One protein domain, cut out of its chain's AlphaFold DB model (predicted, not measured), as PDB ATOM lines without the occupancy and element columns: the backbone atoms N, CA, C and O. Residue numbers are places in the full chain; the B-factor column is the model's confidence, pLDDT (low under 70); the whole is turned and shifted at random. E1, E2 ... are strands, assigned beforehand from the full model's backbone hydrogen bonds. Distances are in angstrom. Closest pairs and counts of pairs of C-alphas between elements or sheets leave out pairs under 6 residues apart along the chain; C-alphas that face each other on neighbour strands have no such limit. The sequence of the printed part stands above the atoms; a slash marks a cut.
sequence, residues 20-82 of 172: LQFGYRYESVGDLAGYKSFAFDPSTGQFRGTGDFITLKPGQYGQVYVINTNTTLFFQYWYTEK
ATOM      1  N   LEU A  20       8.159  21.692 -23.899       65.62
ATOM      2  CA  LEU A  20       8.175  21.610 -25.369       65.62
ATOM      3  C   LEU A  20       9.182  20.644 -26.037       65.62
ATOM      4  O   LEU A  20      10.347  20.964 -26.254       65.62
ATOM      5  N   GLN A  21       8.668  19.517 -26.545       57.72
ATOM      6  CA  GLN A  21       9.131  18.966 -27.827       57.72
ATOM      7  C   GLN A  21       8.236  19.544 -28.930       57.72
ATOM      8  O   GLN A  21       7.018  19.377 -28.861       57.72
ATOM      9  N   PHE A  22       8.835  20.213 -29.921       60.84
ATOM     10  CA  PHE A  22       8.122  20.781 -31.070       60.84
ATOM     11  C   PHE A  22       7.343  19.689 -31.802       60.84
ATOM     12  O   PHE A  22       7.924  18.784 -32.406       60.84
ATOM     13  N   GLY A  23       6.018  19.767 -31.704       63.66
ATOM     14  CA  GLY A  23       5.116  18.669 -32.011       63.66
ATOM     15  C   GLY A  23       4.201  19.011 -33.167       63.66
ATOM     16  O   GLY A  23       3.010  19.202 -32.973       63.66
ATOM     17  N   TYR A  24       4.753  18.965 -34.374       65.56
ATOM     18  CA  TYR A  24       4.010  19.004 -35.632       65.56
ATOM     19  C   TYR A  24       3.473  20.378 -36.066       65.56
ATOM     20  O   TYR A  24       3.109  21.256 -35.284       65.56
ATOM     21  N   ARG A  25       3.452  20.546 -37.390       71.56
ATOM     22  CA  ARG A  25       2.870  21.683 -38.101       71.56
ATOM     23  C   ARG A  25       1.767  21.147 -38.995       71.56
ATOM     24  O   ARG A  25       2.000  20.187 -39.727       71.56
ATOM     25  N   TYR A  26       0.601  21.775 -38.946       72.06
ATOM     26  CA  TYR A  26      -0.547  21.394 -39.767       72.06
ATOM     27  C   TYR A  26      -1.180  22.634 -40.389       72.06
ATOM     28  O   TYR A  26      -1.162  23.702 -39.779       72.06
ATOM     29  N   GLU A  27      -1.784  22.501 -41.567       71.88
ATOM     30  CA  GLU A  27      -2.692  23.532 -42.069       71.88
ATOM     31  C   GLU A  27      -3.970  23.551 -41.222       71.88
ATOM     32  O   GLU A  27      -4.573  22.518 -40.928       71.88
ATOM     33  N   SER A  28      -4.381  24.747 -40.814       66.06
ATOM     34  CA  SER A  28      -5.618  24.964 -40.080       66.06
ATOM     35  C   SER A  28      -6.823  24.756 -40.986       66.06
ATOM     36  O   SER A  28      -7.033  25.500 -41.945       66.06
ATOM     37  N   VAL A  29      -7.641  23.764 -40.639       67.88
ATOM     38  CA  VAL A  29      -8.923  23.465 -41.294       67.88
ATOM     39  C   VAL A  29     -10.141  23.865 -40.448       67.88
ATOM     40  O   VAL A  29     -11.270  23.667 -40.887       67.88
ATOM     41  N   GLY A  30      -9.949  24.458 -39.261       78.38
ATOM     42  CA  GLY A  30     -11.055  24.820 -38.370       78.38
ATOM     43  C   GLY A  30     -10.680  25.710 -37.184       78.38
ATOM     44  O   GLY A  30      -9.513  26.033 -36.956       78.38
ATOM     45  N   ASP A  31     -11.708  26.108 -36.437       84.88
ATOM     46  CA  ASP A  31     -11.591  26.937 -35.238       84.88
ATOM     47  C   ASP A  31     -10.877  26.180 -34.102       84.88
ATOM     48  O   ASP A  31     -11.121  24.991 -33.888       84.88
ATOM     49  N   LEU A  32     -10.033  26.871 -33.326       82.38
ATOM     50  CA  LEU A  32      -9.479  26.340 -32.074       82.38
ATOM     51  C   LEU A  32     -10.061  27.082 -30.883       82.38
ATOM     52  O   LEU A  32      -9.989  28.305 -30.821       82.38
ATOM     53  N   ALA A  33     -10.570  26.336 -29.910       87.88
ATOM     54  CA  ALA A  33     -11.106  26.888 -28.677       87.88
ATOM     55  C   ALA A  33     -10.274  26.437 -27.472       87.88
ATOM     56  O   ALA A  33      -9.902  25.268 -27.369       87.88
ATOM     57  N   GLY A  34      -9.992  27.355 -26.554       88.81
ATOM     58  CA  GLY A  34      -9.247  27.056 -25.336       88.81
ATOM     59  C   GLY A  34      -9.020  28.286 -24.467       88.81
ATOM     60  O   GLY A  34      -9.529  29.372 -24.743       88.81
ATOM     61  N   TYR A  35      -8.252  28.115 -23.398       90.88
ATOM     62  CA  TYR A  35      -7.948  29.191 -22.453       90.88
ATOM     63  C   TYR A  35      -6.782  30.049 -22.938       90.88
ATOM     64  O   TYR A  35      -5.894  29.546 -23.616       90.88
ATOM     65  N   LYS A  36      -6.729  31.330 -22.565       90.25
ATOM     66  CA  LYS A  36      -5.585  32.213 -22.878       90.25
ATOM     67  C   LYS A  36      -4.301  31.866 -22.123       90.25
ATOM     68  O   LYS A  36      -3.226  32.312 -22.522       90.25
ATOM     69  N   SER A  37      -4.403  31.132 -21.020       88.62
ATOM     70  CA  SER A  37      -3.271  30.726 -20.194       88.62
ATOM     71  C   SER A  37      -3.581  29.425 -19.445       88.62
ATOM     72  O   SER A  37      -4.669  28.853 -19.565       88.62
ATOM     73  N   PHE A  38      -2.611  28.947 -18.672       87.19
ATOM     74  CA  PHE A  38      -2.779  27.819 -17.770       87.19
ATOM     75  C   PHE A  38      -2.062  28.072 -16.443       87.19
ATOM     76  O   PHE A  38      -1.174  28.918 -16.337       87.19
ATOM     77  N   ALA A  39      -2.439  27.308 -15.426       89.69
ATOM     78  CA  ALA A  39      -1.690  27.164 -14.187       89.69
ATOM     79  C   ALA A  39      -1.382  25.684 -13.937       89.69
ATOM     80  O   ALA A  39      -2.136  24.808 -14.367       89.69
ATOM     81  N   PHE A  40      -0.284  25.424 -13.235       89.25
ATOM     82  CA  PHE A  40       0.186  24.091 -12.872       89.25
ATOM     83  C   PHE A  40       0.226  23.947 -11.352       89.25
ATOM     84  O   PHE A  40       0.701  24.850 -10.661       89.25
ATOM     85  N   ASP A  41      -0.271  22.823 -10.845       90.69
ATOM     86  CA  ASP A  41      -0.187  22.467  -9.434       90.69
ATOM     87  C   ASP A  41       0.922  21.418  -9.212       90.69
ATOM     88  O   ASP A  41       0.752  20.254  -9.587       90.69
ATOM     89  N   PRO A  42       2.051  21.790  -8.580       89.88
ATOM     90  CA  PRO A  42       3.172  20.878  -8.362       89.88
ATOM     91  C   PRO A  42       2.874  19.770  -7.347       89.88
ATOM     92  O   PRO A  42       3.632  18.807  -7.286       89.88
ATOM     93  N   SER A  43       1.800  19.871  -6.559       88.94
ATOM     94  CA  SER A  43       1.423  18.838  -5.584       88.94
ATOM     95  C   SER A  43       0.597  17.706  -6.200       88.94
ATOM     96  O   SER A  43       0.622  16.578  -5.711       88.94
ATOM     97  N   THR A  44      -0.107  17.991  -7.297       87.75
ATOM     98  CA  THR A  44      -0.994  17.033  -7.976       87.75
ATOM     99  C   THR A  44      -0.539  16.689  -9.393       87.75
ATOM    100  O   THR A  44      -1.024  15.718  -9.971       87.75
ATOM    101  N   GLY A  45       0.369  17.479  -9.972       87.56
ATOM    102  CA  GLY A  45       0.772  17.370 -11.373       87.56
ATOM    103  C   GLY A  45      -0.296  17.857 -12.354       87.56
ATOM    104  O   GLY A  45      -0.131  17.700 -13.560       87.56
ATOM    105  N   GLN A  46      -1.396  18.437 -11.867       87.75
ATOM    106  CA  GLN A  46      -2.517  18.824 -12.713       87.75
ATOM    107  C   GLN A  46      -2.327  20.211 -13.313       87.75
ATOM    108  O   GLN A  46      -1.824  21.146 -12.682       87.75
ATOM    109  N   PHE A  47      -2.809  20.349 -14.541       86.75
ATOM    110  CA  PHE A  47      -2.929  21.632 -15.212       86.75
ATOM    111  C   PHE A  47      -4.374  22.120 -15.141       86.75
ATOM    112  O   PHE A  47      -5.317  21.328 -15.154       86.75
ATOM    113  N   ARG A  48      -4.564  23.439 -15.114       88.31
ATOM    114  CA  ARG A  48      -5.882  24.080 -15.217       88.31
ATOM    115  C   ARG A  48      -5.836  25.266 -16.165       88.31
ATOM    116  O   ARG A  48      -4.840  25.984 -16.203       88.31
ATOM    117  N   GLY A  49      -6.922  25.482 -16.897       87.94
ATOM    118  CA  GLY A  49      -7.063  26.625 -17.793       87.94
ATOM    119  C   GLY A  49      -7.268  27.900 -16.990       87.94
ATOM    120  O   GLY A  49      -7.990  27.893 -15.993       87.94
ATOM    121  N   THR A  50      -6.612  28.984 -17.388       91.00
ATOM    122  CA  THR A  50      -6.727  30.288 -16.728       91.00
ATOM    123  C   THR A  50      -6.884  31.409 -17.755       91.00
ATOM    124  O   THR A  50      -6.512  31.279 -18.923       91.00
ATOM    125  N   GLY A  51      -7.461  32.532 -17.319       92.12
ATOM    126  CA  GLY A  51      -7.851  33.624 -18.212       92.12
ATOM    127  C   GLY A  51      -9.103  33.302 -19.030       92.12
ATOM    128  O   GLY A  51      -9.823  32.347 -18.737       92.12
ATOM    129  N   ASP A  52      -9.365  34.119 -20.052       95.06
ATOM    130  CA  ASP A  52     -10.560  33.964 -20.883       95.06
ATOM    131  C   ASP A  52     -10.500  32.685 -21.717       95.06
ATOM    132  O   ASP A  52      -9.458  32.341 -22.282       95.06
ATOM    133  N   PHE A  53     -11.650  32.032 -21.852       92.81
ATOM    134  CA  PHE A  53     -11.861  31.021 -22.876       92.81
ATOM    135  C   PHE A  53     -12.201  31.723 -24.194       92.81
ATOM    136  O   PHE A  53     -13.168  32.484 -24.263       92.81
ATOM    137  N   ILE A  54     -11.396  31.499 -25.231       91.81
ATOM    138  CA  ILE A  54     -11.549  32.140 -26.541       91.81
ATOM    139  C   ILE A  54     -11.571  31.107 -27.660       91.81
ATOM    140  O   ILE A  54     -11.058  29.998 -27.510       91.81
ATOM    141  N   THR A  55     -12.106  31.523 -28.805       91.25
ATOM    142  CA  THR A  55     -12.050  30.770 -30.056       91.25
ATOM    143  C   THR A  55     -11.253  31.561 -31.084       91.25
ATOM    144  O   THR A  55     -11.587  32.708 -31.377       91.25
ATOM    145  N   LEU A  56     -10.206  30.946 -31.628       85.06
ATOM    146  CA  LEU A  56      -9.396  31.461 -32.724       85.06
ATOM    147  C   LEU A  56      -9.865  30.840 -34.036       85.06
ATOM    148  O   LEU A  56      -9.845  29.620 -34.195       85.06
ATOM    149  N   LYS A  57     -10.264  31.690 -34.977       84.69
ATOM    150  CA  LYS A  57     -10.616  31.305 -36.345       84.69
ATOM    151  C   LYS A  57      -9.363  31.201 -37.222       84.69
ATOM    152  O   LYS A  57      -8.375  31.890 -36.944       84.69
ATOM    153  N   PRO A  58      -9.398  30.423 -38.320       78.88
ATOM    154  CA  PRO A  58      -8.297  30.365 -39.276       78.88
ATOM    155  C   PRO A  58      -7.847  31.764 -39.731       78.88
ATOM    156  O   PRO A  58      -8.656  32.573 -40.184       78.88
ATOM    157  N   GLY A  59      -6.549  32.049 -39.598       73.50
ATOM    158  CA  GLY A  59      -5.946  33.344 -39.945       73.50
ATOM    159  C   GLY A  59      -5.926  34.392 -38.822       73.50
ATOM    160  O   GLY A  59      -5.356  35.462 -39.019       73.50
ATOM    161  N   GLN A  60      -6.499  34.117 -37.644       78.75
ATOM    162  CA  GLN A  60      -6.352  34.992 -36.476       78.75
ATOM    163  C   GLN A  60      -5.037  34.724 -35.733       78.75
ATOM    164  O   GLN A  60      -4.640  33.576 -35.541       78.75
ATOM    165  N   TYR A  61      -4.376  35.791 -35.273       80.31
ATOM    166  CA  TYR A  61      -3.223  35.670 -34.382       80.31
ATOM    167  C   TYR A  61      -3.679  35.407 -32.947       80.31
ATOM    168  O   TYR A  61      -4.494  36.157 -32.406       80.31
ATOM    169  N   GLY A  62      -3.125  34.379 -32.313       81.25
ATOM    170  CA  GLY A  62      -3.374  34.105 -30.906       81.25
ATOM    171  C   GLY A  62      -2.808  32.767 -30.451       81.25
ATOM    172  O   GLY A  62      -2.223  32.013 -31.220       81.25
ATOM    173  N   GLN A  63      -3.010  32.456 -29.178       83.62
ATOM    174  CA  GLN A  63      -2.655  31.164 -28.602       83.62
ATOM    175  C   GLN A  63      -3.774  30.690 -27.685       83.62
ATOM    176  O   GLN A  63      -4.427  31.515 -27.037       83.62
ATOM    177  N   VAL A  64      -3.988  29.377 -27.635       86.44
ATOM    178  CA  VAL A  64      -4.978  28.759 -26.754       86.44
ATOM    179  C   VAL A  64      -4.412  27.509 -26.085       86.44
ATOM    180  O   VAL A  64      -3.700  26.705 -26.676       86.44
ATOM    181  N   TYR A  65      -4.757  27.320 -24.822       85.69
ATOM    182  CA  TYR A  65      -4.341  26.175 -24.025       85.69
ATOM    183  C   TYR A  65      -5.525  25.222 -23.876       85.69
ATOM    184  O   TYR A  65      -6.587  25.611 -23.376       85.69
ATOM    185  N   VAL A  66      -5.336  23.972 -24.302       85.31
ATOM    186  CA  VAL A  66      -6.331  22.905 -24.171       85.31
ATOM    187  C   VAL A  66      -5.848  21.935 -23.103       85.31
ATOM    188  O   VAL A  66      -4.812  21.279 -23.214       85.31
ATOM    189  N   ILE A  67      -6.602  21.858 -22.017       80.31
ATOM    190  CA  ILE A  67      -6.169  21.165 -20.809       80.31
ATOM    191  C   ILE A  67      -6.827  19.786 -20.747       80.31
ATOM    192  O   ILE A  67      -8.050  19.700 -20.773       80.31
ATOM    193  N   ASN A  68      -6.027  18.725 -20.602       73.69
ATOM    194  CA  ASN A  68      -6.489  17.412 -20.150       73.69
ATOM    195  C   ASN A  68      -5.885  17.118 -18.764       73.69
ATOM    196  O   ASN A  68      -4.801  17.595 -18.441       73.69
ATOM    197  N   THR A  69      -6.582  16.338 -17.936       63.88
ATOM    198  CA  THR A  69      -6.311  16.157 -16.490       63.88
ATOM    199  C   THR A  69      -4.827  16.035 -16.110       63.88
ATOM    200  O   THR A  69      -4.323  16.874 -15.367       63.88
ATOM    201  N   ASN A  70      -4.116  15.043 -16.655       54.06
ATOM    202  CA  ASN A  70      -2.698  14.773 -16.352       54.06
ATOM    203  C   ASN A  70      -1.747  15.146 -17.509       54.06
ATOM    204  O   ASN A  70      -0.560  14.821 -17.479       54.06
ATOM    205  N   THR A  71      -2.270  15.798 -18.551       52.69
ATOM    206  CA  THR A  71      -1.518  16.189 -19.749       52.69
ATOM    207  C   THR A  71      -2.054  17.516 -20.264       52.69
ATOM    208  O   THR A  71      -3.188  17.589 -20.729       52.69
ATOM    209  N   THR A  72      -1.235  18.558 -20.296       50.16
ATOM    210  CA  THR A  72      -1.566  19.756 -21.082       50.16
ATOM    211  C   THR A  72      -1.206  19.565 -22.544       50.16
ATOM    212  O   THR A  72      -0.071  19.232 -22.891       50.16
ATOM    213  N   LEU A  73      -2.161  19.839 -23.427       54.59
ATOM    214  CA  LEU A  73      -1.879  20.050 -24.840       54.59
ATOM    215  C   LEU A  73      -1.830  21.565 -25.084       54.59
ATOM    216  O   LEU A  73      -2.785  22.297 -24.830       54.59
ATOM    217  N   PHE A  74      -0.680  22.050 -25.530       53.38
ATOM    218  CA  PHE A  74      -0.472  23.445 -25.883       53.38
ATOM    219  C   PHE A  74      -0.752  23.624 -27.379       53.38
ATOM    220  O   PHE A  74      -0.178  22.933 -28.211       53.38
ATOM    221  N   PHE A  75      -1.635  24.540 -27.761       55.00
ATOM    222  CA  PHE A  75      -1.886  24.823 -29.175       55.00
ATOM    223  C   PHE A  75      -1.586  26.302 -29.451       55.00
ATOM    224  O   PHE A  75      -2.264  27.199 -28.949       55.00
ATOM    225  N   GLN A  76      -0.564  26.587 -30.255       55.16
ATOM    226  CA  GLN A  76      -0.154  27.951 -30.588       55.16
ATOM    227  C   GLN A  76      -0.331  28.236 -32.080       55.16
ATOM    228  O   GLN A  76       0.169  27.517 -32.939       55.16
ATOM    229  N   TYR A  77      -1.022  29.323 -32.421       50.09
ATOM    230  CA  TYR A  77      -1.061  29.799 -33.801       50.09
ATOM    231  C   TYR A  77       0.073  30.790 -34.050       50.09
ATOM    232  O   TYR A  77       0.263  31.733 -33.284       50.09
ATOM    233  N   TRP A  78       0.772  30.625 -35.175       51.94
ATOM    234  CA  TRP A  78       1.662  31.652 -35.717       51.94
ATOM    235  C   TRP A  78       1.165  32.112 -37.093       51.94
ATOM    236  O   TRP A  78       0.639  31.338 -37.888       51.94
ATOM    237  N   TYR A  79       1.280  33.421 -37.320       49.00
ATOM    238  CA  TYR A  79       0.403  34.221 -38.183       49.00
ATOM    239  C   TYR A  79       0.522  33.992 -39.694       49.00
ATOM    240  O   TYR A  79      -0.368  34.398 -40.431       49.00
ATOM    241  N   THR A  80       1.590  33.402 -40.216       51.09
ATOM    242  CA  THR A  80       1.960  33.762 -41.594       51.09
ATOM    243  C   THR A  80       1.391  32.885 -42.711       51.09
ATOM    244  O   THR A  80       1.392  33.344 -43.847       51.09
ATOM    245  N   GLU A  81       0.853  31.684 -42.441       55.75
ATOM    246  CA  GLU A  81       0.549  30.722 -43.529       55.75
ATOM    247  C   GLU A  81      -0.713  29.847 -43.331       55.75
ATOM    248  O   GLU A  81      -0.867  28.835 -44.004       55.75
ATOM    249  N   LYS A  82      -1.649  30.201 -42.428       65.56
ATOM    250  CA  LYS A  82      -2.716  29.282 -41.939       65.56
ATOM    251  C   LYS A  82      -2.154  28.015 -41.270       65.56
ATOM    252  O   LYS A  82      -2.803  26.975 -41.276       65.56
TER     253      LYS A  82
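This is residues 20 to 82 of the 172 residues of an uncharacterized protein of Brevibacillus laterosporus (UniProt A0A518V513). A long, bent hairpin, E2 and E3, has a second hairpin, E4 and E5, packed on it through E4, while strand E1 lies off to one side. The printed part has 63 residues and five named strands, E1 to E5 in that order along the chain, which hold 39 of them; its class is all strand, with no named helix, and there are two antiparallel sheets, E2 - E3 and E4 - E5, while E1 pairs with no named strand. The whole is only just compact, close to loose, with a radius of gyration of the C-alphas of 12.6 A, and spans 40 by 26 by 15 A.

Find C-alpha 32 at (-9.479, 26.340, -32.074); E2 runs to residue 40, 21.6 A, and bends by 61 degrees at 36. E3, residues 47 to 56, 21.1 A, bends by 85 degrees at 51. E4 is residues 63 to 68, 16.6 A; E5, 71 to 77, 19.6 A, ends at (-1.061, 29.799, -33.801). E1 is residues 21 to 27, 19.1 A.

In hairpin E2 and E3, N 34 and O 54 are 3.0 A apart; in hairpin E4 and E5, N 66 and O 73 are 3.1 A apart, both within hydrogen-bond range. The closest C-alphas of E2 and E4 are Gly 34 and Val 64, 4.8 A. E1 pairs with no named strand and is apart from E2, E3, E4 and E5.

Ser 43 and Glu 81 have the C-alphas farthest apart, 39.8 A. The printed part has no cut and no long link. Look for pLDDT under 70 at residues 20 to 24, 28 to 29 and 69 to 82.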